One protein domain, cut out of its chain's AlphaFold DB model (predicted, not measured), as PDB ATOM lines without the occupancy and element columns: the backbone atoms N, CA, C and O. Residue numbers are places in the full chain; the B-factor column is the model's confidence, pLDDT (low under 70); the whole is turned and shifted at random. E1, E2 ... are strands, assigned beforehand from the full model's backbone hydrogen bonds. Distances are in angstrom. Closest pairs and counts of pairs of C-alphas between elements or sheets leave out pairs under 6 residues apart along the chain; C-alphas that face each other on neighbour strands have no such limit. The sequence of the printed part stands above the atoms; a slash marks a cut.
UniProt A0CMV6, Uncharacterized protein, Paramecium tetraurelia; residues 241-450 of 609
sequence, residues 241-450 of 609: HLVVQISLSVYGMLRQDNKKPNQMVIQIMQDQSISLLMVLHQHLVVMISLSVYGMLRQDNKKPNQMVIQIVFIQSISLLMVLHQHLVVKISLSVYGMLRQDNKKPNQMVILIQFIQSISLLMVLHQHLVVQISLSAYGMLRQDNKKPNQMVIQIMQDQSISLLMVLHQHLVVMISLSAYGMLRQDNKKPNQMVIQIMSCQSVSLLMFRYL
ATOM      1  N   HIS A 241     134.476 136.522 164.982       88.31
ATOM      2  CA  HIS A 241     133.039 136.500 164.702       88.31
ATOM      3  C   HIS A 241     132.638 135.256 163.914       88.31
ATOM      4  O   HIS A 241     133.112 135.043 162.796       88.31
ATOM      5  N   LEU A 242     131.711 134.478 164.475       90.00
ATOM      6  CA  LEU A 242     131.203 133.247 163.880       90.00
ATOM      7  C   LEU A 242     129.682 133.291 163.732       90.00
ATOM      8  O   LEU A 242     128.953 133.456 164.713       90.00
ATOM      9  N   VAL A 243     129.206 133.060 162.510       93.75
ATOM     10  CA  VAL A 243     127.801 132.764 162.225       93.75
ATOM     11  C   VAL A 243     127.699 131.368 161.624       93.75
ATOM     12  O   VAL A 243     128.246 131.101 160.556       93.75
ATOM     13  N   VAL A 244     126.971 130.485 162.302       94.62
ATOM     14  CA  VAL A 244     126.701 129.114 161.856       94.62
ATOM     15  C   VAL A 244     125.202 128.949 161.681       94.62
ATOM     16  O   VAL A 244     124.434 129.106 162.628       94.62
ATOM     17  N   GLN A 245     124.787 128.615 160.464       97.19
ATOM     18  CA  GLN A 245     123.411 128.270 160.132       97.19
ATOM     19  C   GLN A 245     123.383 126.862 159.553       97.19
ATOM     20  O   GLN A 245     123.989 126.596 158.515       97.19
ATOM     21  N   ILE A 246     122.683 125.957 160.229       96.75
ATOM     22  CA  ILE A 246     122.566 124.563 159.816       96.75
ATOM     23  C   ILE A 246     121.088 124.192 159.728       96.75
ATOM     24  O   ILE A 246     120.338 124.346 160.693       96.75
ATOM     25  N   SER A 247     120.678 123.683 158.569       95.69
ATOM     26  CA  SER A 247     119.321 123.205 158.321       95.69
ATOM     27  C   SER A 247     119.346 121.785 157.765       95.69
ATOM     28  O   SER A 247     119.961 121.532 156.728       95.69
ATOM     29  N   LEU A 248     118.645 120.864 158.423       95.06
ATOM     30  CA  LEU A 248     118.413 119.509 157.925       95.06
ATOM     31  C   LEU A 248     116.914 119.306 157.731       95.06
ATOM     32  O   LEU A 248     116.115 119.521 158.649       95.06
ATOM     33  N   SER A 249     116.527 118.861 156.541       93.00
ATOM     34  CA  SER A 249     115.154 118.478 156.245       93.00
ATOM     35  C   SER A 249     115.088 117.085 155.632       93.00
ATOM     36  O   SER A 249     115.807 116.741 154.691       93.00
ATOM     37  N   VAL A 250     114.200 116.265 156.186       90.69
ATOM     38  CA  VAL A 250     113.885 114.937 155.669       90.69
ATOM     39  C   VAL A 250     112.391 114.860 155.419       90.69
ATOM     40  O   VAL A 250     111.577 115.105 156.307       90.69
ATOM     41  N   TYR A 251     112.033 114.462 154.205       90.62
ATOM     42  CA  TYR A 251     110.668 114.194 153.801       90.62
ATOM     43  C   TYR A 251     110.541 112.765 153.276       90.62
ATOM     44  O   TYR A 251     111.154 112.372 152.280       90.62
ATOM     45  N   GLY A 252     109.697 111.968 153.924       88.44
ATOM     46  CA  GLY A 252     109.391 110.608 153.514       88.44
ATOM     47  C   GLY A 252     107.901 110.400 153.302       88.44
ATOM     48  O   GLY A 252     107.119 110.567 154.229       88.44
ATOM     49  N   MET A 253     107.510 109.931 152.118       92.38
ATOM     50  CA  MET A 253     106.149 109.454 151.871       92.38
ATOM     51  C   MET A 253     106.165 108.006 151.385       92.38
ATOM     52  O   MET A 253     106.933 107.643 150.491       92.38
ATOM     53  N   LEU A 254     105.296 107.187 151.973       92.00
ATOM     54  CA  LEU A 254     105.031 105.821 151.553       92.00
ATOM     55  C   LEU A 254     103.525 105.637 151.363       92.00
ATOM     56  O   LEU A 254     102.743 105.836 152.292       92.00
ATOM     57  N   ARG A 255     103.115 105.268 150.148       90.38
ATOM     58  CA  ARG A 255     101.718 105.004 149.798       90.38
ATOM     59  C   ARG A 255     101.567 103.608 149.216       90.38
ATOM     60  O   ARG A 255     102.267 103.256 148.267       90.38
ATOM     61  N   GLN A 256     100.617 102.848 149.751       86.19
ATOM     62  CA  GLN A 256     100.366 101.479 149.319       86.19
ATOM     63  C   GLN A 256      98.892 101.135 149.202       86.19
ATOM     64  O   GLN A 256      98.150 101.230 150.178       86.19
ATOM     65  N   ASP A 257      98.532 100.574 148.052       84.56
ATOM     66  CA  ASP A 257      97.194 100.068 147.781       84.56
ATOM     67  C   ASP A 257      97.282  98.549 147.504       84.56
ATOM     68  O   ASP A 257      97.412  98.106 146.356       84.56
ATOM     69  N   ASN A 258      97.212  97.714 148.558       80.31
ATOM     70  CA  ASN A 258      97.364  96.255 148.427       80.31
ATOM     71  C   ASN A 258      96.050  95.485 148.636       80.31
ATOM     72  O   ASN A 258      95.389  95.563 149.671       80.31
ATOM     73  N   LYS A 259      95.654  94.627 147.681       76.19
ATOM     74  CA  LYS A 259      94.359  93.920 147.820       76.19
ATOM     75  C   LYS A 259      94.404  92.700 148.750       76.19
ATOM     76  O   LYS A 259      93.387  92.438 149.386       76.19
ATOM     77  N   LYS A 260      95.491  91.923 148.810       71.19
ATOM     78  CA  LYS A 260      95.587  90.701 149.648       71.19
ATOM     79  C   LYS A 260      97.039  90.339 150.032       71.19
ATOM     80  O   LYS A 260      97.536  89.353 149.500       71.19
ATOM     81  N   PRO A 261      97.732  91.129 150.868       73.50
ATOM     82  CA  PRO A 261      99.003  90.703 151.459       73.50
ATOM     83  C   PRO A 261      98.786  89.596 152.502       73.50
ATOM     84  O   PRO A 261      97.876  89.725 153.315       73.50
ATOM     85  N   ASN A 262      99.605  88.537 152.537       80.31
ATOM     86  CA  ASN A 262      99.589  87.626 153.695       80.31
ATOM     87  C   ASN A 262     100.415  88.232 154.836       80.31
ATOM     88  O   ASN A 262      99.891  88.427 155.929       80.31
ATOM     89  N   GLN A 263     101.674  88.578 154.568       83.56
ATOM     90  CA  GLN A 263     102.591  89.173 155.543       83.56
ATOM     91  C   GLN A 263     103.171  90.479 155.010       83.56
ATOM     92  O   GLN A 263     103.600  90.556 153.855       83.56
ATOM     93  N   MET A 264     103.188  91.498 155.864       86.81
ATOM     94  CA  MET A 264     103.749  92.806 155.555       86.81
ATOM     95  C   MET A 264     104.600  93.305 156.715       86.81
ATOM     96  O   MET A 264     104.112  93.404 157.841       86.81
ATOM     97  N   VAL A 265     105.846  93.653 156.410       90.12
ATOM     98  CA  VAL A 265     106.777  94.295 157.337       90.12
ATOM     99  C   VAL A 265     107.243  95.603 156.720       90.12
ATOM    100  O   VAL A 265     107.735  95.624 155.590       90.12
ATOM    101  N   ILE A 266     107.065  96.698 157.451       91.25
ATOM    102  CA  ILE A 266     107.533  98.023 157.048       91.25
ATOM    103  C   ILE A 266     108.374  98.598 158.170       91.25
ATOM    104  O   ILE A 266     107.900  98.746 159.294       91.25
ATOM    105  N   GLN A 267     109.603  98.955 157.827       92.81
ATOM    106  CA  GLN A 267     110.534  99.652 158.692       92.81
ATOM    107  C   GLN A 267     110.921 100.971 158.031       92.81
ATOM    108  O   GLN A 267     111.459 100.998 156.922       92.81
ATOM    109  N   ILE A 268     110.613 102.073 158.706       91.50
ATOM    110  CA  ILE A 268     111.023 103.415 158.303       91.50
ATOM    111  C   ILE A 268     111.867 103.982 159.434       91.50
ATOM    112  O   ILE A 268     111.374 104.146 160.548       91.50
ATOM    113  N   MET A 269     113.120 104.295 159.130       93.06
ATOM    114  CA  MET A 269     114.040 104.937 160.056       93.06
ATOM    115  C   MET A 269     114.548 106.231 159.440       93.06
ATOM    116  O   MET A 269     115.013 106.246 158.296       93.06
ATOM    117  N   GLN A 270     114.441 107.325 160.184       92.19
ATOM    118  CA  GLN A 270     115.044 108.592 159.796       92.19
ATOM    119  C   GLN A 270     115.822 109.137 160.980       92.19
ATOM    120  O   GLN A 270     115.264 109.288 162.065       92.19
ATOM    121  N   ASP A 271     117.101 109.396 160.751       91.69
ATOM    122  CA  ASP A 271     118.032 109.856 161.768       91.69
ATOM    123  C   ASP A 271     118.761 111.100 161.265       91.69
ATOM    124  O   ASP A 271     119.279 111.135 160.142       91.69
ATOM    125  N   GLN A 272     118.758 112.131 162.097       94.31
ATOM    126  CA  GLN A 272     119.462 113.379 161.866       94.31
ATOM    127  C   GLN A 272     120.321 113.682 163.087       94.31
ATOM    128  O   GLN A 272     119.808 113.828 164.198       94.31
ATOM    129  N   SER A 273     121.623 113.829 162.869       94.00
ATOM    130  CA  SER A 273     122.575 114.148 163.929       94.00
ATOM    131  C   SER A 273     123.436 115.351 163.569       94.00
ATOM    132  O   SER A 273     123.910 115.502 162.440       94.00
ATOM    133  N   ILE A 274     123.646 116.221 164.553       95.31
ATOM    134  CA  ILE A 274     124.600 117.326 164.470       95.31
ATOM    135  C   ILE A 274     125.505 117.284 165.690       95.31
ATOM    136  O   ILE A 274     125.028 117.263 166.825       95.31
ATOM    137  N   SER A 275     126.810 117.333 165.450       95.44
ATOM    138  CA  SER A 275     127.824 117.497 166.486       95.44
ATOM    139  C   SER A 275     128.685 118.714 166.171       95.44
ATOM    140  O   SER A 275     129.361 118.738 165.141       95.44
ATOM    141  N   LEU A 276     128.667 119.724 167.043       94.19
ATOM    142  CA  LEU A 276     129.560 120.881 166.930       94.19
ATOM    143  C   LEU A 276     130.498 120.955 168.136       94.19
ATOM    144  O   LEU A 276     130.050 120.939 169.285       94.19
ATOM    145  N   LEU A 277     131.786 121.128 167.859       92.75
ATOM    146  CA  LEU A 277     132.803 121.495 168.837       92.75
ATOM    147  C   LEU A 277     133.419 122.832 168.420       92.75
ATOM    148  O   LEU A 277     133.991 122.947 167.336       92.75
ATOM    149  N   MET A 278     133.270 123.849 169.269       90.75
ATOM    150  CA  MET A 278     133.723 125.204 168.964       90.75
ATOM    151  C   MET A 278     134.500 125.827 170.121       90.75
ATOM    152  O   MET A 278     134.052 125.821 171.268       90.75
ATOM    153  N   VAL A 279     135.636 126.433 169.787       87.94
ATOM    154  CA  VAL A 279     136.404 127.305 170.683       87.94
ATOM    155  C   VAL A 279     136.442 128.693 170.057       87.94
ATOM    156  O   VAL A 279     136.905 128.842 168.925       87.94
ATOM    157  N   LEU A 280     135.916 129.692 170.768       84.19
ATOM    158  CA  LEU A 280     135.803 131.060 170.270       84.19
ATOM    159  C   LEU A 280     136.156 132.102 171.347       84.19
ATOM    160  O   LEU A 280     135.925 131.885 172.533       84.19
ATOM    161  N   HIS A 281     136.665 133.272 170.945       82.75
ATOM    162  CA  HIS A 281     136.925 134.376 171.879       82.75
ATOM    163  C   HIS A 281     135.883 135.509 171.899       82.75
ATOM    164  O   HIS A 281     135.755 136.141 172.942       82.75
ATOM    165  N   GLN A 282     135.110 135.780 170.841       86.00
ATOM    166  CA  GLN A 282     134.209 136.950 170.832       86.00
ATOM    167  C   GLN A 282     132.728 136.608 170.612       86.00
ATOM    168  O   GLN A 282     132.026 136.275 171.569       86.00
ATOM    169  N   HIS A 283     132.227 136.708 169.377       88.25
ATOM    170  CA  HIS A 283     130.790 136.694 169.092       88.25
ATOM    171  C   HIS A 283     130.386 135.463 168.284       88.25
ATOM    172  O   HIS A 283     130.853 135.271 167.159       88.25
ATOM    173  N   LEU A 284     129.462 134.673 168.835       90.19
ATOM    174  CA  LEU A 284     128.940 133.460 168.213       90.19
ATOM    175  C   LEU A 284     127.422 133.532 168.046       90.19
ATOM    176  O   LEU A 284     126.686 133.685 169.024       90.19
ATOM    177  N   VAL A 285     126.956 133.335 166.814       93.62
ATOM    178  CA  VAL A 285     125.548 133.069 166.505       93.62
ATOM    179  C   VAL A 285     125.425 131.684 165.883       93.62
ATOM    180  O   VAL A 285     125.958 131.431 164.804       93.62
ATOM    181  N   VAL A 286     124.691 130.797 166.549       94.38
ATOM    182  CA  VAL A 286     124.407 129.436 166.080       94.38
ATOM    183  C   VAL A 286     122.907 129.288 165.904       94.38
ATOM    184  O   VAL A 286     122.143 129.441 166.857       94.38
ATOM    185  N   MET A 287     122.481 128.973 164.686       97.06
ATOM    186  CA  MET A 287     121.098 128.646 164.367       97.06
ATOM    187  C   MET A 287     121.041 127.256 163.750       97.06
ATOM    188  O   MET A 287     121.618 127.010 162.693       97.06
ATOM    189  N   ILE A 288     120.348 126.348 164.429       96.75
ATOM    190  CA  ILE A 288     120.211 124.954 164.025       96.75
ATOM    191  C   ILE A 288     118.728 124.615 163.916       96.75
ATOM    192  O   ILE A 288     117.966 124.814 164.864       96.75
ATOM    193  N   SER A 289     118.329 124.073 162.770       95.75
ATOM    194  CA  SER A 289     116.972 123.596 162.520       95.75
ATOM    195  C   SER A 289     117.004 122.181 161.951       95.75
ATOM    196  O   SER A 289     117.589 121.951 160.894       95.75
ATOM    197  N   LEU A 290     116.348 121.236 162.623       95.69
ATOM    198  CA  LEU A 290     116.106 119.893 162.098       95.69
ATOM    199  C   LEU A 290     114.602 119.695 161.944       95.69
ATOM    200  O   LEU A 290     113.805 119.962 162.851       95.69
ATOM    201  N   SER A 291     114.217 119.207 160.774       93.12
ATOM    202  CA  SER A 291     112.834 118.923 160.430       93.12
ATOM    203  C   SER A 291     112.719 117.552 159.790       93.12
ATOM    204  O   SER A 291     113.420 117.218 158.833       93.12
ATOM    205  N   VAL A 292     111.812 116.754 160.334       91.81
ATOM    206  CA  VAL A 292     111.477 115.434 159.819       91.81
ATOM    207  C   VAL A 292     109.985 115.379 159.562       91.81
ATOM    208  O   VAL A 292     109.178 115.649 160.449       91.81
ATOM    209  N   TYR A 293     109.624 114.988 158.346       91.38
ATOM    210  CA  TYR A 293     108.248 114.780 157.940       91.38
ATOM    211  C   TYR A 293     108.077 113.383 157.341       91.38
ATOM    212  O   TYR A 293     108.650 113.053 156.299       91.38
ATOM    213  N   GLY A 294     107.251 112.558 157.979       89.75
ATOM    214  CA  GLY A 294     106.937 111.204 157.543       89.75
ATOM    215  C   GLY A 294     105.442 111.002 157.324       89.75
ATOM    216  O   GLY A 294     104.636 111.248 158.218       89.75
ATOM    217  N   MET A 295     105.061 110.483 156.157       93.38
ATOM    218  CA  MET A 295     103.706 110.004 155.886       93.38
ATOM    219  C   MET A 295     103.703 108.557 155.420       93.38
ATOM    220  O   MET A 295     104.345 108.210 154.427       93.38
ATOM    221  N   LEU A 296     102.896 107.738 156.083       92.31
ATOM    222  CA  LEU A 296     102.579 106.381 155.670       92.31
ATOM    223  C   LEU A 296     101.065 106.265 155.463       92.31
ATOM    224  O   LEU A 296     100.281 106.436 156.395       92.31
ATOM    225  N   ARG A 297     100.651 105.966 154.230       90.69
ATOM    226  CA  ARG A 297      99.252 105.720 153.870       90.69
ATOM    227  C   ARG A 297      99.086 104.324 153.293       90.69
ATOM    228  O   ARG A 297      99.775 103.970 152.335       90.69
ATOM    229  N   GLN A 298      98.138 103.569 153.835       86.75
ATOM    230  CA  GLN A 298      97.883 102.204 153.394       86.75
ATOM    231  C   GLN A 298      96.400 101.869 153.284       86.75
ATOM    232  O   GLN A 298      95.657 101.986 154.257       86.75
ATOM    233  N   ASP A 299      96.022 101.307 152.139       84.81
ATOM    234  CA  ASP A 299      94.675 100.817 151.879       84.81
ATOM    235  C   ASP A 299      94.745  99.294 151.622       84.81
ATOM    236  O   ASP A 299      94.916  98.841 150.482       84.81
ATOM    237  N   ASN A 300      94.619  98.469 152.679       80.69
ATOM    238  CA  ASN A 300      94.730  97.005 152.563       80.69
ATOM    239  C   ASN A 300      93.395  96.273 152.766       80.69
ATOM    240  O   ASN A 300      92.742  96.361 153.805       80.69
ATOM    241  N   LYS A 301      92.972  95.433 151.809       76.12
ATOM    242  CA  LYS A 301      91.664  94.753 151.959       76.12
ATOM    243  C   LYS A 301      91.685  93.546 152.907       76.12
ATOM    244  O   LYS A 301      90.669  93.315 153.553       76.12
ATOM    245  N   LYS A 302      92.752  92.742 152.957       71.00
ATOM    246  CA  LYS A 302      92.831  91.525 153.802       71.00
ATOM    247  C   LYS A 302      94.284  91.152 154.162       71.00
ATOM    248  O   LYS A 302      94.788  90.196 153.580       71.00
ATOM    249  N   PRO A 303      94.978  91.918 155.018       72.94
ATOM    250  CA  PRO A 303      96.261  91.486 155.571       72.94
ATOM    251  C   PRO A 303      96.068  90.369 156.612       72.94
ATOM    252  O   PRO A 303      95.188  90.497 157.460       72.94
ATOM    253  N   ASN A 304      96.877  89.302 156.604       80.44
ATOM    254  CA  ASN A 304      96.884  88.370 157.746       80.44
ATOM    255  C   ASN A 304      97.728  88.955 158.885       80.44
ATOM    256  O   ASN A 304      97.216  89.157 159.982       80.44
ATOM    257  N   GLN A 305      98.996  89.268 158.615       83.62
ATOM    258  CA  GLN A 305      99.932  89.826 159.593       83.62
ATOM    259  C   GLN A 305     100.551  91.118 159.068       83.62
ATOM    260  O   GLN A 305     100.998  91.185 157.918       83.62
ATOM    261  N   MET A 306     100.584  92.135 159.923       86.38
ATOM    262  CA  MET A 306     101.175  93.430 159.619       86.38
ATOM    263  C   MET A 306     102.028  93.913 160.786       86.38
ATOM    264  O   MET A 306     101.538  94.016 161.910       86.38
ATOM    265  N   VAL A 307     103.283  94.239 160.488       90.50
ATOM    266  CA  VAL A 307     104.217  94.864 161.424       90.50
ATOM    267  C   VAL A 307     104.714  96.161 160.807       90.50
ATOM    268  O   VAL A 307     105.233  96.171 159.688       90.50
ATOM    269  N   ILE A 308     104.535  97.259 161.530       91.56
ATOM    270  CA  ILE A 308     105.006  98.580 161.127       91.56
ATOM    271  C   ILE A 308     105.846  99.144 162.254       91.56
ATOM    272  O   ILE A 308     105.373  99.275 163.380       91.56
ATOM    273  N   GLN A 309     107.072  99.514 161.918       93.81
ATOM    274  CA  GLN A 309     107.982 100.211 162.800       93.81
ATOM    275  C   GLN A 309     108.405 101.515 162.131       93.81
ATOM    276  O   GLN A 309     108.946 101.515 161.022       93.81
ATOM    277  N   ILE A 310     108.132 102.628 162.800       92.12
ATOM    278  CA  ILE A 310     108.526 103.962 162.357       92.12
ATOM    279  C   ILE A 310     109.331 104.595 163.481       92.12
ATOM    280  O   ILE A 310     108.829 104.740 164.593       92.12
ATOM    281  N   VAL A 311     110.574 104.957 163.186       93.38
ATOM    282  CA  VAL A 311     111.505 105.538 164.151       93.38
ATOM    283  C   VAL A 311     112.063 106.831 163.573       93.38
ATOM    284  O   VAL A 311     112.636 106.840 162.482       93.38
ATOM    285  N   PHE A 312     111.886 107.917 164.316       92.62
ATOM    286  CA  PHE A 312     112.458 109.219 164.009       92.62
ATOM    287  C   PHE A 312     113.391 109.628 165.141       92.62
ATOM    288  O   PHE A 312     112.955 109.715 166.289       92.62
ATOM    289  N   ILE A 313     114.657 109.872 164.809       91.94
ATOM    290  CA  ILE A 313     115.700 110.263 165.753       91.94
ATOM    291  C   ILE A 313     116.266 111.609 165.304       91.94
ATOM    292  O   ILE A 313     116.626 111.798 164.143       91.94
ATOM    293  N   GLN A 314     116.309 112.564 166.226       94.06
ATOM    294  CA  GLN A 314     116.999 113.833 166.041       94.06
ATOM    295  C   GLN A 314     117.905 114.077 167.237       94.06
ATOM    296  O   GLN A 314     117.441 114.125 168.376       94.06
ATOM    297  N   SER A 315     119.195 114.258 166.981       93.75
ATOM    298  CA  SER A 315     120.175 114.521 168.027       93.75
ATOM    299  C   SER A 315     121.035 115.733 167.700       93.75
ATOM    300  O   SER A 315     121.511 115.917 166.579       93.75
ATOM    301  N   ILE A 316     121.232 116.584 168.703       94.44
ATOM    302  CA  ILE A 316     122.186 117.686 168.645       94.44
ATOM    303  C   ILE A 316     123.098 117.593 169.861       94.44
ATOM    304  O   ILE A 316     122.629 117.552 170.999       94.44
ATOM    305  N   SER A 317     124.401 117.626 169.608       94.88
ATOM    306  CA  SER A 317     125.432 117.782 170.625       94.88
ATOM    307  C   SER A 317     126.249 119.033 170.323       94.88
ATOM    308  O   SER A 317     126.799 119.174 169.229       94.88
ATOM    309  N   LEU A 318     126.319 119.958 171.278       93.38
ATOM    310  CA  LEU A 318     127.187 121.129 171.192       93.38
ATOM    311  C   LEU A 318     128.115 121.192 172.399       93.38
ATOM    312  O   LEU A 318     127.664 121.209 173.545       93.38
ATOM    313  N   LEU A 319     129.406 121.324 172.116       91.94
ATOM    314  CA  LEU A 319     130.432 121.664 173.090       91.94
ATOM    315  C   LEU A 319     131.063 122.996 172.688       91.94
ATOM    316  O   LEU A 319     131.644 123.117 171.608       91.94
ATOM    317  N   MET A 320     130.919 124.007 173.544       89.81
ATOM    318  CA  MET A 320     131.385 125.361 173.255       89.81
ATOM    319  C   MET A 320     132.167 125.963 174.419       89.81
ATOM    320  O   MET A 320     131.722 125.945 175.568       89.81
ATOM    321  N   VAL A 321     133.307 126.566 174.093       87.31
ATOM    322  CA  VAL A 321     134.079 127.422 175.001       87.31
ATOM    323  C   VAL A 321     134.112 128.821 174.400       87.31
ATOM    324  O   VAL A 321     134.591 128.992 173.279       87.31
ATOM    325  N   LEU A 322     133.564 129.805 175.119       83.81
ATOM    326  CA  LEU A 322     133.435 131.179 174.640       83.81
ATOM    327  C   LEU A 322     133.774 132.218 175.721       83.81
ATOM    328  O   LEU A 322     133.472 132.033 176.898       83.81
ATOM    329  N   HIS A 323     134.339 133.365 175.329       81.31
ATOM    330  CA  HIS A 323     134.615 134.461 176.266       81.31
ATOM    331  C   HIS A 323     133.582 135.600 176.298       81.31
ATOM    332  O   HIS A 323     133.449 136.216 177.349       81.31
ATOM    333  N   GLN A 324     132.830 135.898 175.232       85.62
ATOM    334  CA  GLN A 324     131.951 137.084 175.228       85.62
ATOM    335  C   GLN A 324     130.467 136.763 174.995       85.62
ATOM    336  O   GLN A 324     129.747 136.454 175.946       85.62
ATOM    337  N   HIS A 325     129.984 136.845 173.753       86.81
ATOM    338  CA  HIS A 325     128.550 136.849 173.450       86.81
ATOM    339  C   HIS A 325     128.134 135.622 172.642       86.81
ATOM    340  O   HIS A 325     128.598 135.429 171.517       86.81
ATOM    341  N   LEU A 326     127.205 134.840 173.192       89.00
ATOM    342  CA  LEU A 326     126.659 133.642 172.561       89.00
ATOM    343  C   LEU A 326     125.150 133.765 172.362       89.00
ATOM    344  O   LEU A 326     124.403 133.935 173.327       89.00
ATOM    345  N   VAL A 327     124.701 133.592 171.119       92.88
ATOM    346  CA  VAL A 327     123.291 133.377 170.783       92.88
ATOM    347  C   VAL A 327     123.140 132.010 170.128       92.88
ATOM    348  O   VAL A 327     123.665 131.770 169.043       92.88
ATOM    349  N   VAL A 328     122.391 131.122 170.775       92.94
ATOM    350  CA  VAL A 328     122.098 129.772 170.282       92.94
ATOM    351  C   VAL A 328     120.597 129.636 170.106       92.94
ATOM    352  O   VAL A 328     119.839 129.774 171.065       92.94
ATOM    353  N   LYS A 329     120.163 129.343 168.882       95.75
ATOM    354  CA  LYS A 329     118.778 128.990 168.569       95.75
ATOM    355  C   LYS A 329     118.739 127.588 167.984       95.75
ATOM    356  O   LYS A 329     119.347 127.334 166.946       95.75
ATOM    357  N   ILE A 330     118.021 126.693 168.648       95.00
ATOM    358  CA  ILE A 330     117.865 125.301 168.235       95.00
ATOM    359  C   ILE A 330     116.380 124.995 168.092       95.00
ATOM    360  O   ILE A 330     115.605 125.204 169.024       95.00
ATOM    361  N   SER A 331     115.995 124.474 166.931       94.75
ATOM    362  CA  SER A 331     114.641 124.007 166.656       94.75
ATOM    363  C   SER A 331     114.669 122.570 166.149       94.75
ATOM    364  O   SER A 331     115.284 122.278 165.124       94.75
ATOM    365  N   LEU A 332     113.980 121.681 166.858       94.12
ATOM    366  CA  LEU A 332     113.757 120.293 166.474       94.12
ATOM    367  C   LEU A 332     112.264 120.082 166.224       94.12
ATOM    368  O   LEU A 332     111.425 120.353 167.087       94.12
ATOM    369  N   SER A 333     111.925 119.605 165.033       92.62
ATOM    370  CA  SER A 333     110.545 119.324 164.647       92.62
ATOM    371  C   SER A 333     110.432 117.955 163.997       92.62
ATOM    372  O   SER A 333     111.153 117.635 163.048       92.62
ATOM    373  N   VAL A 334     109.506 117.147 164.507       91.06
ATOM    374  CA  VAL A 334     109.130 115.880 163.887       91.06
ATOM    375  C   VAL A 334     107.627 115.844 163.682       91.06
ATOM    376  O   VAL A 334     106.850 116.082 164.604       91.06
ATOM    377  N   TYR A 335     107.224 115.497 162.465       90.81
ATOM    378  CA  TYR A 335     105.843 115.285 162.081       90.81
ATOM    379  C   TYR A 335     105.682 113.893 161.469       90.81
ATOM    380  O   TYR A 335     106.263 113.589 160.427       90.81
ATOM    381  N   GLY A 336     104.866 113.047 162.094       88.56
ATOM    382  CA  GLY A 336     104.532 111.715 161.600       88.56
ATOM    383  C   GLY A 336     103.030 111.547 161.404       88.56
ATOM    384  O   GLY A 336     102.253 111.765 162.331       88.56
ATOM    385  N   MET A 337     102.608 111.095 160.222       92.12
ATOM    386  CA  MET A 337     101.225 110.692 159.962       92.12
ATOM    387  C   MET A 337     101.163 109.252 159.456       92.12
ATOM    388  O   MET A 337     101.760 108.908 158.435       92.12
ATOM    389  N   LEU A 338     100.377 108.428 160.141       91.12
ATOM    390  CA  LEU A 338     100.025 107.079 159.723       91.12
ATOM    391  C   LEU A 338      98.516 107.004 159.494       91.12
ATOM    392  O   LEU A 338      97.722 107.196 160.414       91.12
ATOM    393  N   ARG A 339      98.117 106.705 158.257       89.56
ATOM    394  CA  ARG A 339      96.721 106.468 157.884       89.56
ATOM    395  C   ARG A 339      96.551 105.066 157.323       89.56
ATOM    396  O   ARG A 339      97.238 104.699 156.368       89.56
ATOM    397  N   GLN A 340      95.606 104.315 157.880       85.38
ATOM    398  CA  GLN A 340      95.340 102.948 157.456       85.38
ATOM    399  C   GLN A 340      93.853 102.636 157.346       85.38
ATOM    400  O   GLN A 340      93.110 102.769 158.317       85.38
ATOM    401  N   ASP A 341      93.467 102.086 156.200       83.56
ATOM    402  CA  ASP A 341      92.108 101.624 155.938       83.56
ATOM    403  C   ASP A 341      92.148 100.096 155.703       83.56
ATOM    404  O   ASP A 341      92.244  99.628 154.559       83.56
ATOM    405  N   ASN A 342      92.097  99.282 156.779       79.31
ATOM    406  CA  ASN A 342      92.177  97.815 156.668       79.31
ATOM    407  C   ASN A 342      90.828  97.106 156.878       79.31
ATOM    408  O   ASN A 342      90.213  97.156 157.942       79.31
ATOM    409  N   LYS A 343      90.358  96.327 155.893       75.50
ATOM    410  CA  LYS A 343      89.015  95.714 156.014       75.50
ATOM    411  C   LYS A 343      88.929  94.461 156.889       75.50
ATOM    412  O   LYS A 343      87.806  94.172 157.277       75.50
ATOM    413  N   LYS A 344      90.008  93.690 157.099       69.56
ATOM    414  CA  LYS A 344      90.052  92.469 157.946       69.56
ATOM    415  C   LYS A 344      91.503  92.059 158.294       69.56
ATOM    416  O   LYS A 344      91.999  91.119 157.675       69.56
ATOM    417  N   PRO A 345      92.220  92.771 159.177       71.19
ATOM    418  CA  PRO A 345      93.513  92.302 159.682       71.19
ATOM    419  C   PRO A 345      93.339  91.183 160.727       71.19
ATOM    420  O   PRO A 345      92.504  91.325 161.620       71.19
ATOM    421  N   ASN A 346      94.128  90.099 160.673       78.50
ATOM    422  CA  ASN A 346      94.157  89.140 161.793       78.50
ATOM    423  C   ASN A 346      95.027  89.690 162.934       78.50
ATOM    424  O   ASN A 346      94.537  89.854 164.047       78.50
ATOM    425  N   GLN A 347      96.292  90.003 162.655       82.06
ATOM    426  CA  GLN A 347      97.245  90.531 163.634       82.06
ATOM    427  C   GLN A 347      97.906  91.800 163.107       82.06
ATOM    428  O   GLN A 347      98.383  91.838 161.968       82.06
ATOM    429  N   MET A 348      97.943  92.833 163.945       84.88
ATOM    430  CA  MET A 348      98.584  94.101 163.622       84.88
ATOM    431  C   MET A 348      99.415  94.602 164.801       84.88
ATOM    432  O   MET A 348      98.894  94.739 165.907       84.88
ATOM    433  N   VAL A 349     100.684  94.900 164.531       88.25
ATOM    434  CA  VAL A 349     101.614  95.524 165.473       88.25
ATOM    435  C   VAL A 349     102.139  96.810 164.854       88.25
ATOM    436  O   VAL A 349     102.669  96.804 163.741       88.25
ATOM    437  N   ILE A 350     101.972  97.916 165.571       89.19
ATOM    438  CA  ILE A 350     102.459  99.229 165.157       89.19
ATOM    439  C   ILE A 350     103.297  99.800 166.286       89.19
ATOM    440  O   ILE A 350     102.794 100.002 167.387       89.19
ATOM    441  N   LEU A 351     104.555 100.084 165.978       91.44
ATOM    442  CA  LEU A 351     105.491 100.767 166.852       91.44
ATOM    443  C   LEU A 351     105.890 102.089 166.198       91.44
ATOM    444  O   LEU A 351     106.429 102.102 165.090       91.44
ATOM    445  N   ILE A 352     105.627 103.198 166.882       89.56
ATOM    446  CA  ILE A 352     106.051 104.531 166.452       89.56
ATOM    447  C   ILE A 352     106.899 105.135 167.565       89.56
ATOM    448  O   ILE A 352     106.447 105.221 168.705       89.56
ATOM    449  N   GLN A 353     108.119 105.546 167.235       92.12
ATOM    450  CA  GLN A 353     109.054 106.168 168.167       92.12
ATOM    451  C   GLN A 353     109.505 107.525 167.635       92.12
ATOM    452  O   GLN A 353     109.953 107.641 166.491       92.12
ATOM    453  N   PHE A 354     109.399 108.533 168.489       90.62
ATOM    454  CA  PHE A 354     109.946 109.864 168.273       90.62
ATOM    455  C   PHE A 354     110.973 110.125 169.367       90.62
ATOM    456  O   PHE A 354     110.602 110.192 170.535       90.62
ATOM    457  N   ILE A 355     112.243 110.254 168.996       90.12
ATOM    458  CA  ILE A 355     113.342 110.488 169.930       90.12
ATOM    459  C   ILE A 355     114.012 111.796 169.528       90.12
ATOM    460  O   ILE A 355     114.528 111.925 168.418       90.12
ATOM    461  N   GLN A 356     113.991 112.776 170.422       92.38
ATOM    462  CA  GLN A 356     114.678 114.043 170.222       92.38
ATOM    463  C   GLN A 356     115.564 114.337 171.428       92.38
ATOM    464  O   GLN A 356     115.085 114.378 172.559       92.38
ATOM    465  N   SER A 357     116.850 114.573 171.190       91.50
ATOM    466  CA  SER A 357     117.814 114.837 172.258       91.50
ATOM    467  C   SER A 357     118.697 116.034 171.937       91.50
ATOM    468  O   SER A 357     119.284 116.108 170.855       91.50
ATOM    469  N   ILE A 358     118.851 116.934 172.903       90.88
ATOM    470  CA  ILE A 358     119.798 118.048 172.843       90.88
ATOM    471  C   ILE A 358     120.729 117.945 174.047       90.88
ATOM    472  O   ILE A 358     120.275 117.904 175.189       90.88
ATOM    473  N   SER A 359     122.033 117.953 173.791       91.88
ATOM    474  CA  SER A 359     123.069 118.067 174.814       91.88
ATOM    475  C   SER A 359     123.905 119.314 174.549       91.88
ATOM    476  O   SER A 359     124.511 119.430 173.483       91.88
ATOM    477  N   LEU A 360     123.925 120.252 175.498       89.75
ATOM    478  CA  LEU A 360     124.774 121.441 175.447       89.75
ATOM    479  C   LEU A 360     125.719 121.453 176.643       89.75
ATOM    480  O   LEU A 360     125.277 121.461 177.794       89.75
ATOM    481  N   LEU A 361     127.012 121.549 176.355       88.50
ATOM    482  CA  LEU A 361     128.049 121.850 177.329       88.50
ATOM    483  C   LEU A 361     128.708 123.175 176.946       88.50
ATOM    484  O   LEU A 361     129.313 123.294 175.880       88.50
ATOM    485  N   MET A 362     128.556 124.181 177.804       86.69
ATOM    486  CA  MET A 362     129.032 125.536 177.534       86.69
ATOM    487  C   MET A 362     129.838 126.102 178.698       86.69
ATOM    488  O   MET A 362     129.404 126.078 179.851       86.69
ATOM    489  N   VAL A 363     130.988 126.687 178.374       84.25
ATOM    490  CA  VAL A 363     131.768 127.533 179.284       84.25
ATOM    491  C   VAL A 363     131.763 128.945 178.715       84.25
ATOM    492  O   VAL A 363     132.249 129.152 177.603       84.25
ATOM    493  N   LEU A 364     131.176 129.897 179.447       81.19
ATOM    494  CA  LEU A 364     131.007 131.277 178.998       81.19
ATOM    495  C   LEU A 364     131.373 132.313 180.070       81.19
ATOM    496  O   LEU A 364     130.967 132.207 181.226       81.19
ATOM    497  N   HIS A 365     132.051 133.394 179.673       77.75
ATOM    498  CA  HIS A 365     132.391 134.486 180.593       77.75
ATOM    499  C   HIS A 365     131.435 135.696 180.609       77.75
ATOM    500  O   HIS A 365     131.441 136.415 181.604       77.75
ATOM    501  N   GLN A 366     130.596 135.956 179.599       83.44
ATOM    502  CA  GLN A 366     129.744 137.164 179.604       83.44
ATOM    503  C   GLN A 366     128.252 136.885 179.359       83.44
ATOM    504  O   GLN A 366     127.525 136.600 180.312       83.44
ATOM    505  N   HIS A 367     127.773 136.984 178.115       81.94
ATOM    506  CA  HIS A 367     126.339 137.032 177.804       81.94
ATOM    507  C   HIS A 367     125.879 135.821 176.994       81.94
ATOM    508  O   HIS A 367     126.315 135.626 175.856       81.94
ATOM    509  N   LEU A 368     124.948 135.050 177.559       86.62
ATOM    510  CA  LEU A 368     124.361 133.871 176.930       86.62
ATOM    511  C   LEU A 368     122.868 134.060 176.668       86.62
ATOM    512  O   LEU A 368     122.102 134.293 177.604       86.62
ATOM    513  N   VAL A 369     122.450 133.861 175.419       89.69
ATOM    514  CA  VAL A 369     121.045 133.679 175.045       89.69
ATOM    515  C   VAL A 369     120.884 132.324 174.368       89.69
ATOM    516  O   VAL A 369     121.453 132.077 173.306       89.69
ATOM    517  N   VAL A 370     120.087 131.447 174.971       90.06
ATOM    518  CA  VAL A 370     119.782 130.113 174.446       90.06
ATOM    519  C   VAL A 370     118.278 129.994 174.279       90.06
ATOM    520  O   VAL A 370     117.524 130.141 175.238       90.06
ATOM    521  N   GLN A 371     117.840 129.703 173.060       92.62
ATOM    522  CA  GLN A 371     116.454 129.400 172.745       92.62
ATOM    523  C   GLN A 371     116.377 128.002 172.139       92.62
ATOM    524  O   GLN A 371     116.969 127.736 171.093       92.62
ATOM    525  N   ILE A 372     115.642 127.113 172.796       90.50
ATOM    526  CA  ILE A 372     115.456 125.727 172.377       90.50
ATOM    527  C   ILE A 372     113.967 125.476 172.193       90.50
ATOM    528  O   ILE A 372     113.170 125.739 173.091       90.50
ATOM    529  N   SER A 373     113.599 124.937 171.038       90.38
ATOM    530  CA  SER A 373     112.246 124.487 170.744       90.38
ATOM    531  C   SER A 373     112.280 123.038 170.282       90.38
ATOM    532  O   SER A 373     112.940 122.720 169.294       90.38
ATOM    533  N   LEU A 374     111.544 122.168 170.969       91.00
ATOM    534  CA  LEU A 374     111.248 120.817 170.508       91.00
ATOM    535  C   LEU A 374     109.755 120.673 170.249       91.00
ATOM    536  O   LEU A 374     108.912 121.042 171.071       91.00
ATOM    537  N   SER A 375     109.437 120.106 169.096       89.50
ATOM    538  CA  SER A 375     108.077 119.779 168.702       89.50
ATOM    539  C   SER A 375     108.023 118.378 168.111       89.50
ATOM    540  O   SER A 375     108.791 118.029 167.211       89.50
ATOM    541  N   ALA A 376     107.098 117.576 168.624       86.62
ATOM    542  CA  ALA A 376     106.764 116.271 168.080       86.62
ATOM    543  C   ALA A 376     105.255 116.209 167.839       86.62
ATOM    544  O   ALA A 376     104.458 116.385 168.759       86.62
ATOM    545  N   TYR A 377     104.863 115.954 166.597       87.44
ATOM    546  CA  TYR A 377     103.475 115.784 166.198       87.44
ATOM    547  C   TYR A 377     103.280 114.401 165.576       87.44
ATOM    548  O   TYR A 377     103.899 114.066 164.566       87.44
ATOM    549  N   GLY A 378     102.388 113.605 166.157       86.31
ATOM    550  CA  GLY A 378     101.997 112.297 165.645       86.31
ATOM    551  C   GLY A 378     100.498 112.228 165.378       86.31
ATOM    552  O   GLY A 378      99.694 112.536 166.254       86.31
ATOM    553  N   MET A 379     100.099 111.762 164.197       89.88
ATOM    554  CA  MET A 379      98.708 111.420 163.903       89.88
ATOM    555  C   MET A 379      98.606 109.969 163.445       89.88
ATOM    556  O   MET A 379      99.206 109.581 162.442       89.88
ATOM    557  N   LEU A 380      97.795 109.184 164.148       88.38
ATOM    558  CA  LEU A 380      97.425 107.831 163.765       88.38
ATOM    559  C   LEU A 380      95.921 107.777 163.499       88.38
ATOM    560  O   LEU A 380      95.110 107.952 164.407       88.38
ATOM    561  N   ARG A 381      95.545 107.511 162.248       86.88
ATOM    562  CA  ARG A 381      94.156 107.289 161.845       86.88
ATOM    563  C   ARG A 381      93.975 105.879 161.312       86.88
ATOM    564  O   ARG A 381      94.681 105.471 160.388       86.88
ATOM    565  N   GLN A 382      93.004 105.164 161.867       81.94
ATOM    566  CA  GLN A 382      92.712 103.793 161.481       81.94
ATOM    567  C   GLN A 382      91.222 103.526 161.329       81.94
ATOM    568  O   GLN A 382      90.453 103.697 162.273       81.94
ATOM    569  N   ASP A 383      90.861 102.972 160.177       81.12
ATOM    570  CA  ASP A 383      89.501 102.543 159.874       81.12
ATOM    571  C   ASP A 383      89.510 101.013 159.670       81.12
ATOM    572  O   ASP A 383      89.519 100.518 158.533       81.12
ATOM    573  N   ASN A 384      89.543 100.230 160.768       75.69
ATOM    574  CA  ASN A 384      89.612  98.764 160.693       75.69
ATOM    575  C   ASN A 384      88.261  98.069 160.935       75.69
ATOM    576  O   ASN A 384      87.616  98.204 161.978       75.69
ATOM    577  N   LYS A 385      87.839  97.211 159.998       71.12
ATOM    578  CA  LYS A 385      86.637  96.374 160.174       71.12
ATOM    579  C   LYS A 385      87.038  95.003 160.754       71.12
ATOM    580  O   LYS A 385      87.571  94.173 160.029       71.12
ATOM    581  N   LYS A 386      86.738  94.744 162.035       66.38
ATOM    582  CA  LYS A 386      86.968  93.459 162.744       66.38
ATOM    583  C   LYS A 386      88.436  92.966 162.797       66.38
ATOM    584  O   LYS A 386      88.744  91.945 162.183       66.38
ATOM    585  N   PRO A 387      89.349  93.663 163.492       68.56
ATOM    586  CA  PRO A 387      90.664  93.111 163.823       68.56
ATOM    587  C   PRO A 387      90.556  91.993 164.884       68.56
ATOM    588  O   PRO A 387      89.806  92.153 165.847       68.56
ATOM    589  N   ASN A 388      91.314  90.892 164.763       74.50
ATOM    590  CA  ASN A 388      91.378  89.902 165.855       74.50
ATOM    591  C   ASN A 388      92.280  90.415 166.990       74.50
ATOM    592  O   ASN A 388      91.826  90.531 168.123       74.50
ATOM    593  N   GLN A 389      93.536  90.747 166.682       79.12
ATOM    594  CA  GLN A 389      94.517  91.249 167.648       79.12
ATOM    595  C   GLN A 389      95.198  92.511 167.124       79.12
ATOM    596  O   GLN A 389      95.671  92.554 165.983       79.12
ATOM    597  N   MET A 390      95.263  93.533 167.973       82.50
ATOM    598  CA  MET A 390      95.911  94.802 167.663       82.50
ATOM    599  C   MET A 390      96.771  95.270 168.831       82.50
ATOM    600  O   MET A 390      96.272  95.394 169.948       82.50
ATOM    601  N   VAL A 391      98.036  95.569 168.543       84.69
ATOM    602  CA  VAL A 391      98.969  96.203 169.476       84.69
ATOM    603  C   VAL A 391      99.494  97.482 168.840       84.69
ATOM    604  O   VAL A 391     100.029  97.463 167.730       84.69
ATOM    605  N   ILE A 392      99.323  98.596 169.539       86.00
ATOM    606  CA  ILE A 392      99.859  99.894 169.137       86.00
ATOM    607  C   ILE A 392     100.702 100.419 170.285       86.00
ATOM    608  O   ILE A 392     100.200 100.589 171.392       86.00
ATOM    609  N   GLN A 393     101.964 100.703 169.995       87.31
ATOM    610  CA  GLN A 393     102.881 101.350 170.912       87.31
ATOM    611  C   GLN A 393     103.383 102.646 170.280       87.31
ATOM    612  O   GLN A 393     103.965 102.643 169.195       87.31
ATOM    613  N   ILE A 394     103.144 103.760 170.964       86.31
ATOM    614  CA  ILE A 394     103.665 105.072 170.587       86.31
ATOM    615  C   ILE A 394     104.560 105.543 171.724       86.31
ATOM    616  O   ILE A 394     104.111 105.617 172.866       86.31
ATOM    617  N   MET A 395     105.819 105.842 171.415       87.56
ATOM    618  CA  MET A 395     106.776 106.394 172.369       87.56
ATOM    619  C   MET A 395     107.287 107.740 171.876       87.56
ATOM    620  O   MET A 395     107.619 107.904 170.699       87.56
ATOM    621  N   GLN A 396     107.314 108.704 172.784       87.31
ATOM    622  CA  GLN A 396     107.820 110.046 172.554       87.31
ATOM    623  C   GLN A 396     108.809 110.384 173.657       87.31
ATOM    624  O   GLN A 396     108.394 110.634 174.783       87.31
ATOM    625  N   ASP A 397     110.088 110.431 173.312       84.75
ATOM    626  CA  ASP A 397     111.161 110.740 174.244       84.75
ATOM    627  C   ASP A 397     111.827 112.048 173.818       84.75
ATOM    628  O   ASP A 397     112.412 112.153 172.738       84.75
ATOM    629  N   GLN A 398     111.711 113.065 174.667       87.88
ATOM    630  CA  GLN A 398     112.373 114.352 174.490       87.88
ATOM    631  C   GLN A 398     113.310 114.592 175.669       87.88
ATOM    632  O   GLN A 398     112.891 114.577 176.829       87.88
ATOM    633  N   SER A 399     114.585 114.829 175.380       85.00
ATOM    634  CA  SER A 399     115.583 115.127 176.400       85.00
ATOM    635  C   SER A 399     116.378 116.379 176.062       85.00
ATOM    636  O   SER A 399     116.841 116.587 174.940       85.00
ATOM    637  N   ILE A 400     116.538 117.230 177.068       82.00
ATOM    638  CA  ILE A 400     117.458 118.358 177.045       82.00
ATOM    639  C   ILE A 400     118.405 118.200 178.228       82.00
ATOM    640  O   ILE A 400     117.967 118.120 179.376       82.00
ATOM    641  N   SER A 401     119.703 118.218 177.952       84.81
ATOM    642  CA  SER A 401     120.751 118.334 178.960       84.81
ATOM    643  C   SER A 401     121.542 119.613 178.719       84.81
ATOM    644  O   SER A 401     122.082 119.823 177.632       84.81
ATOM    645  N   LEU A 402     121.580 120.482 179.724       84.62
ATOM    646  CA  LEU A 402     122.293 121.752 179.707       84.62
ATOM    647  C   LEU A 402     123.266 121.797 180.881       84.62
ATOM    648  O   LEU A 402     122.847 121.871 182.036       84.62
ATOM    649  N   LEU A 403     124.560 121.824 180.576       84.00
ATOM    650  CA  LEU A 403     125.612 122.104 181.544       84.00
ATOM    651  C   LEU A 403     126.300 123.413 181.165       84.00
ATOM    652  O   LEU A 403     126.916 123.523 180.106       84.00
ATOM    653  N   MET A 404     126.170 124.417 182.031       81.06
ATOM    654  CA  MET A 404     126.688 125.758 181.778       81.06
ATOM    655  C   MET A 404     127.536 126.266 182.938       81.06
ATOM    656  O   MET A 404     127.102 126.268 184.090       81.06
ATOM    657  N   VAL A 405     128.722 126.771 182.618       78.50
ATOM    658  CA  VAL A 405     129.546 127.565 183.534       78.50
ATOM    659  C   VAL A 405     129.498 129.008 183.053       78.50
ATOM    660  O   VAL A 405     129.905 129.283 181.927       78.50
ATOM    661  N   LEU A 406     128.965 129.912 183.879       76.94
ATOM    662  CA  LEU A 406     128.719 131.301 183.491       76.94
ATOM    663  C   LEU A 406     129.188 132.302 184.551       76.94
ATOM    664  O   LEU A 406     128.944 132.118 185.743       76.94
ATOM    665  N   HIS A 407     129.770 133.420 184.108       73.19
ATOM    666  CA  HIS A 407     130.145 134.523 185.000       73.19
ATOM    667  C   HIS A 407     129.113 135.666 185.090       73.19
ATOM    668  O   HIS A 407     128.905 136.168 186.193       73.19
ATOM    669  N   GLN A 408     128.440 136.080 184.003       78.62
ATOM    670  CA  GLN A 408     127.593 137.292 184.020       78.62
ATOM    671  C   GLN A 408     126.093 137.038 183.770       78.62
ATOM    672  O   GLN A 408     125.346 136.843 184.737       78.62
ATOM    673  N   HIS A 409     125.630 137.077 182.512       77.19
ATOM    674  CA  HIS A 409     124.208 137.174 182.149       77.19
ATOM    675  C   HIS A 409     123.713 135.966 181.348       77.19
ATOM    676  O   HIS A 409     124.317 135.588 180.344       77.19
ATOM    677  N   LEU A 410     122.583 135.395 181.780       82.62
ATOM    678  CA  LEU A 410     121.951 134.229 181.167       82.62
ATOM    679  C   LEU A 410     120.490 134.499 180.832       82.62
ATOM    680  O   LEU A 410     119.720 134.888 181.710       82.62
ATOM    681  N   VAL A 411     120.096 134.170 179.607       85.25
ATOM    682  CA  VAL A 411     118.698 133.975 179.223       85.25
ATOM    683  C   VAL A 411     118.575 132.607 178.566       85.25
ATOM    684  O   VAL A 411     119.180 132.355 177.525       85.25
ATOM    685  N   VAL A 412     117.782 131.722 179.168       84.56
ATOM    686  CA  VAL A 412     117.434 130.420 178.591       84.56
ATOM    687  C   VAL A 412     115.927 130.349 178.431       84.56
ATOM    688  O   VAL A 412     115.188 130.501 179.400       84.56
ATOM    689  N   MET A 413     115.480 130.088 177.208       84.69
ATOM    690  CA  MET A 413     114.089 129.813 176.885       84.69
ATOM    691  C   MET A 413     113.996 128.418 176.278       84.69
ATOM    692  O   MET A 413     114.615 128.137 175.252       84.69
ATOM    693  N   ILE A 414     113.218 127.549 176.915       82.81
ATOM    694  CA  ILE A 414     112.977 126.181 176.460       82.81
ATOM    695  C   ILE A 414     111.480 126.021 176.234       82.81
ATOM    696  O   ILE A 414     110.684 126.289 177.130       82.81
ATOM    697  N   SER A 415     111.113 125.563 175.043       83.88
ATOM    698  CA  SER A 415     109.752 125.179 174.691       83.88
ATOM    699  C   SER A 415     109.735 123.710 174.293       83.88
ATOM    700  O   SER A 415     110.449 123.302 173.376       83.88
ATOM    701  N   LEU A 416     108.907 122.923 174.973       85.12
ATOM    702  CA  LEU A 416     108.649 121.525 174.653       85.12
ATOM    703  C   LEU A 416     107.186 121.387 174.259       85.12
ATOM    704  O   LEU A 416     106.292 121.813 174.987       85.12
ATOM    705  N   SER A 417     106.938 120.777 173.108       84.62
ATOM    706  CA  SER A 417     105.593 120.447 172.662       84.62
ATOM    707  C   SER A 417     105.568 119.028 172.116       84.62
ATOM    708  O   SER A 417     106.413 118.614 171.318       84.62
ATOM    709  N   ALA A 418     104.583 118.272 172.573       80.19
ATOM    710  CA  ALA A 418     104.304 116.937 172.098       80.19
ATOM    711  C   ALA A 418     102.795 116.835 171.898       80.19
ATOM    712  O   ALA A 418     102.012 117.128 172.800       80.19
ATOM    713  N   TYR A 419     102.386 116.477 170.688       80.31
ATOM    714  CA  TYR A 419     100.988 116.309 170.339       80.31
ATOM    715  C   TYR A 419     100.796 114.979 169.623       80.31
ATOM    716  O   TYR A 419     101.471 114.673 168.640       80.31
ATOM    717  N   GLY A 420      99.854 114.183 170.116       82.75
ATOM    718  CA  GLY A 420      99.466 112.908 169.533       82.75
ATOM    719  C   GLY A 420      97.961 112.870 169.317       82.75
ATOM    720  O   GLY A 420      97.201 113.102 170.253       82.75
ATOM    721  N   MET A 421      97.516 112.543 168.105       83.88
ATOM    722  CA  MET A 421      96.110 112.266 167.821       83.88
ATOM    723  C   MET A 421      95.950 110.819 167.373       83.88
ATOM    724  O   MET A 421      96.537 110.402 166.374       83.88
ATOM    725  N   LEU A 422      95.107 110.073 168.084       84.50
ATOM    726  CA  LEU A 422      94.691 108.730 167.708       84.50
ATOM    727  C   LEU A 422      93.203 108.741 167.364       84.50
ATOM    728  O   LEU A 422      92.368 109.012 168.223       84.50
ATOM    729  N   ARG A 423      92.863 108.418 166.115       82.94
ATOM    730  CA  ARG A 423      91.478 108.238 165.671       82.94
ATOM    731  C   ARG A 423      91.272 106.815 165.180       82.94
ATOM    732  O   ARG A 423      91.966 106.375 164.265       82.94
ATOM    733  N   GLN A 424      90.306 106.120 165.773       75.00
ATOM    734  CA  GLN A 424      90.000 104.735 165.439       75.00
ATOM    735  C   GLN A 424      88.504 104.516 165.233       75.00
ATOM    736  O   GLN A 424      87.728 104.609 166.180       75.00
ATOM    737  N   ASP A 425      88.126 104.111 164.024       76.50
ATOM    738  CA  ASP A 425      86.760 103.709 163.686       76.50
ATOM    739  C   ASP A 425      86.691 102.167 163.595       76.50
ATOM    740  O   ASP A 425      86.462 101.571 162.537       76.50
ATOM    741  N   ASN A 426      86.936 101.495 164.731       69.44
ATOM    742  CA  ASN A 426      87.068 100.036 164.810       69.44
ATOM    743  C   ASN A 426      85.759  99.347 165.237       69.44
ATOM    744  O   ASN A 426      85.290  99.496 166.362       69.44
ATOM    745  N   LYS A 427      85.179  98.503 164.369       64.31
ATOM    746  CA  LYS A 427      84.000  97.683 164.726       64.31
ATOM    747  C   LYS A 427      84.434  96.334 165.327       64.31
ATOM    748  O   LYS A 427      84.833  95.457 164.561       64.31
ATOM    749  N   LYS A 428      84.277  96.164 166.652       59.06
ATOM    750  CA  LYS A 428      84.442  94.912 167.438       59.06
ATOM    751  C   LYS A 428      85.826  94.224 167.313       59.06
ATOM    752  O   LYS A 428      85.916  93.216 166.612       59.06
ATOM    753  N   PRO A 429      86.899  94.740 167.948       62.56
ATOM    754  CA  PRO A 429      88.141  93.982 168.134       62.56
ATOM    755  C   PRO A 429      87.954  92.827 169.138       62.56
ATOM    756  O   PRO A 429      87.225  93.003 170.112       62.56
ATOM    757  N   ASN A 430      88.622  91.677 168.945       69.38
ATOM    758  CA  ASN A 430      88.645  90.627 169.985       69.38
ATOM    759  C   ASN A 430      89.614  90.998 171.119       69.38
ATOM    760  O   ASN A 430      89.278  90.842 172.288       69.38
ATOM    761  N   GLN A 431      90.811  91.486 170.778       74.25
ATOM    762  CA  GLN A 431      91.826  91.952 171.726       74.25
ATOM    763  C   GLN A 431      92.538  93.190 171.166       74.25
ATOM    764  O   GLN A 431      92.997  93.196 170.020       74.25
ATOM    765  N   MET A 432      92.631  94.241 171.978       79.94
ATOM    766  CA  MET A 432      93.284  95.499 171.620       79.94
ATOM    767  C   MET A 432      94.121  95.996 172.795       79.94
ATOM    768  O   MET A 432      93.610  96.123 173.904       79.94
ATOM    769  N   VAL A 433      95.392  96.295 172.528       81.06
ATOM    770  CA  VAL A 433      96.318  96.919 173.474       81.06
ATOM    771  C   VAL A 433      96.867  98.184 172.831       81.06
ATOM    772  O   VAL A 433      97.404  98.151 171.722       81.06
ATOM    773  N   ILE A 434      96.715  99.307 173.526       82.38
ATOM    774  CA  ILE A 434      97.260 100.597 173.113       82.38
ATOM    775  C   ILE A 434      98.102 101.109 174.272       82.38
ATOM    776  O   ILE A 434      97.591 101.305 175.372       82.38
ATOM    777  N   GLN A 435      99.385 101.323 174.011       83.31
ATOM    778  CA  GLN A 435     100.317 101.925 174.946       83.31
ATOM    779  C   GLN A 435     100.862 103.208 174.326       83.31
ATOM    780  O   GLN A 435     101.437 103.197 173.238       83.31
ATOM    781  N   ILE A 436     100.673 104.321 175.023       82.38
ATOM    782  CA  ILE A 436     101.243 105.612 174.652       82.38
ATOM    783  C   ILE A 436     102.112 106.042 175.825       82.38
ATOM    784  O   ILE A 436     101.617 106.166 176.943       82.38
ATOM    785  N   MET A 437     103.404 106.217 175.575       81.06
ATOM    786  CA  MET A 437     104.359 106.719 176.557       81.06
ATOM    787  C   MET A 437     104.966 108.010 176.038       81.06
ATOM    788  O   MET A 437     105.373 108.095 174.880       81.06
ATOM    789  N   SER A 438     105.016 109.012 176.905       81.25
ATOM    790  CA  SER A 438     105.737 110.248 176.651       81.25
ATOM    791  C   SER A 438     106.657 110.512 177.834       81.25
ATOM    792  O   SER A 438     106.196 110.564 178.974       81.25
ATOM    793  N   CYS A 439     107.951 110.624 177.558       78.06
ATOM    794  CA  CYS A 439     108.974 110.993 178.515       78.06
ATOM    795  C   CYS A 439     109.583 112.325 178.079       78.06
ATOM    796  O   CYS A 439     110.119 112.455 176.978       78.06
ATOM    797  N   GLN A 440     109.494 113.327 178.943       80.50
ATOM    798  CA  GLN A 440     110.138 114.617 178.741       80.50
ATOM    799  C   GLN A 440     111.081 114.861 179.911       80.50
ATOM    800  O   GLN A 440     110.673 114.797 181.069       80.50
ATOM    801  N   SER A 441     112.348 115.123 179.611       77.50
ATOM    802  CA  SER A 441     113.368 115.404 180.620       77.50
ATOM    803  C   SER A 441     114.131 116.672 180.265       77.50
ATOM    804  O   SER A 441     114.561 116.869 179.129       77.50
ATOM    805  N   VAL A 442     114.294 117.542 181.257       74.50
ATOM    806  CA  VAL A 442     115.136 118.733 181.164       74.50
ATOM    807  C   VAL A 442     116.061 118.722 182.369       74.50
ATOM    808  O   VAL A 442     115.603 118.806 183.505       74.50
ATOM    809  N   SER A 443     117.360 118.604 182.115       75.56
ATOM    810  CA  SER A 443     118.405 118.749 183.122       75.56
ATOM    811  C   SER A 443     119.140 120.059 182.880       75.56
ATOM    812  O   SER A 443     119.630 120.307 181.778       75.56
ATOM    813  N   LEU A 444     119.191 120.909 183.904       76.62
ATOM    814  CA  LEU A 444     119.886 122.190 183.878       76.62
ATOM    815  C   LEU A 444     120.839 122.244 185.072       76.62
ATOM    816  O   LEU A 444     120.396 122.371 186.212       76.62
ATOM    817  N   LEU A 445     122.141 122.188 184.807       72.81
ATOM    818  CA  LEU A 445     123.173 122.417 185.810       72.81
ATOM    819  C   LEU A 445     123.937 123.689 185.447       72.81
ATOM    820  O   LEU A 445     124.590 123.773 184.407       72.81
ATOM    821  N   MET A 446     123.828 124.695 186.311       63.81
ATOM    822  CA  MET A 446     124.463 125.992 186.118       63.81
ATOM    823  C   MET A 446     125.417 126.281 187.273       63.81
ATOM    824  O   MET A 446     124.995 126.412 188.420       63.81
ATOM    825  N   PHE A 447     126.697 126.452 186.950       64.19
ATOM    826  CA  PHE A 447     127.696 126.956 187.882       64.19
ATOM    827  C   PHE A 447     127.897 128.443 187.633       64.19
ATOM    828  O   PHE A 447     128.472 128.845 186.618       64.19
ATOM    829  N   ARG A 448     127.427 129.268 188.572       56.47
ATOM    830  CA  ARG A 448     127.765 130.688 188.591       56.47
ATOM    831  C   ARG A 448     129.004 130.866 189.452       56.47
ATOM    832  O   ARG A 448     128.961 130.594 190.651       56.47
ATOM    833  N   TYR A 449     130.112 131.291 188.852       55.50
ATOM    834  CA  TYR A 449     131.317 131.567 189.627       55.50
ATOM    835  C   TYR A 449     131.039 132.780 190.524       55.50
ATOM    836  O   TYR A 449     130.854 133.895 190.034       55.50
ATOM    837  N   LEU A 450     130.978 132.568 191.842       47.69
ATOM    838  CA  LEU A 450     130.833 133.609 192.868       47.69
ATOM    839  C   LEU A 450     132.135 134.420 192.982       47.69
ATOM    840  O   LEU A 450     132.802 134.457 194.012       47.69
TER     841      LEU A 450
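What this domain is: This is residues 241 to 450 of the 609 residues of an uncharacterized protein of Paramecium tetraurelia (UniProt A0CMV6). The chain is wound in stacked turns, a flattened solenoid in which each turn runs out along one long strand and back along another. The outgoing strands E1, E3, E5, E7 and E9 make one nearly flat sheet, the returning strands E2, E4, E6, E8 and E10 make a second, and the two lie face to face as a well-aligned sandwich. The printed part has 210 residues, with ten named strands, E1 to E10 in that order, and no named helix; the class is all strand. Each sheet is parallel throughout, ordered E1, E3, E5, E7, E9 and E2, E4, E6, E8, E10. The whole is loose, with a radius of gyration of the C-alphas of 21.5 A, and is a rod spanning 66 by 27 by 20 A.

Where its parts are: E1, residues 241 to 258, begins at C-alpha 241, printed at (133.039, 136.500, 164.702), and is 56.2 A long from first to last C-alpha. E2, residues 263 to 280, is 55.4 A long; its C-alpha 263 is at (102.591, 89.173, 155.543). E3, residues 283 to 300, measures 56.1 A, and E4, residues 305 to 322, 55.3 A. E5, residues 325 to 342, measures 55.9 A, and E6, residues 347 to 364, 55.1 A. E7, residues 367 to 382, is 50.0 A long, and E8, residues 389 to 406, 55.0 A. E9, residues 409 to 424, is 50.0 A long. E10, residues 431 to 448, is 55.5 A long and ends at C-alpha 448, at (127.765, 130.688, 188.591).

How they stand to each other: In the first sheet E1 is an edge strand and the parallel neighbour of E3, with N 242 and O 283 2.9 A apart, within hydrogen-bond range. E3 and E5 are parallel, with N 284 and O 325 at 2.9 A. E5 and E7 are parallel, with N 332 and O 373 at 2.8 A. E7 and the other edge strand, E9, are parallel, with N 411 and O 368 at 2.8 A. In the second sheet the edge strands are E2 and E10. E2 and E4 are parallel, with N 266 and O 307 at 2.9 A, and E4 and E6 are parallel, with N 351 and O 308 at 2.8 A. E6 and E8 are parallel, with N 393 and O 350 at 2.8 A, and E8 and E10 are parallel, with N 402 and O 443 at 2.8 A. In each of these eight pairs the N-to-C directions differ by 1 degree. The sandwich, two sheets face to face, has 146 pairs of C-alphas within 10 A, and the best planes of the parts that face each other are 1 degree apart. Across it, the closest C-alphas of E1 and E2 are those of Leu 248 and Gln 272, 7.4 A apart. The closest of E6 and E7 are those of Phe 354 and Ala 376, 7.2 A apart. E9 and E10 are near each other, with 13 pairs of C-alphas within 10 A and the closest pair 8.2 A apart. E1 and E10 are apart.

The domain as a whole: The two C-alphas farthest apart are those of Lys 260 and Leu 450, 70.4 A, while those of His 241 and Leu 450 are 28.4 A apart. The printed part has no cut. No link is long: E7 to E8 and E9 to E10 are joined by short links of 6 residues, and the other seven links are tight. From edge to edge of each sheet the strands' lines turn by 4 degrees. The mean pLDDT of the printed part is 85.1, with values under 70 at residue 344, residues 386 to 387, 426 to 430 and 446 to 450.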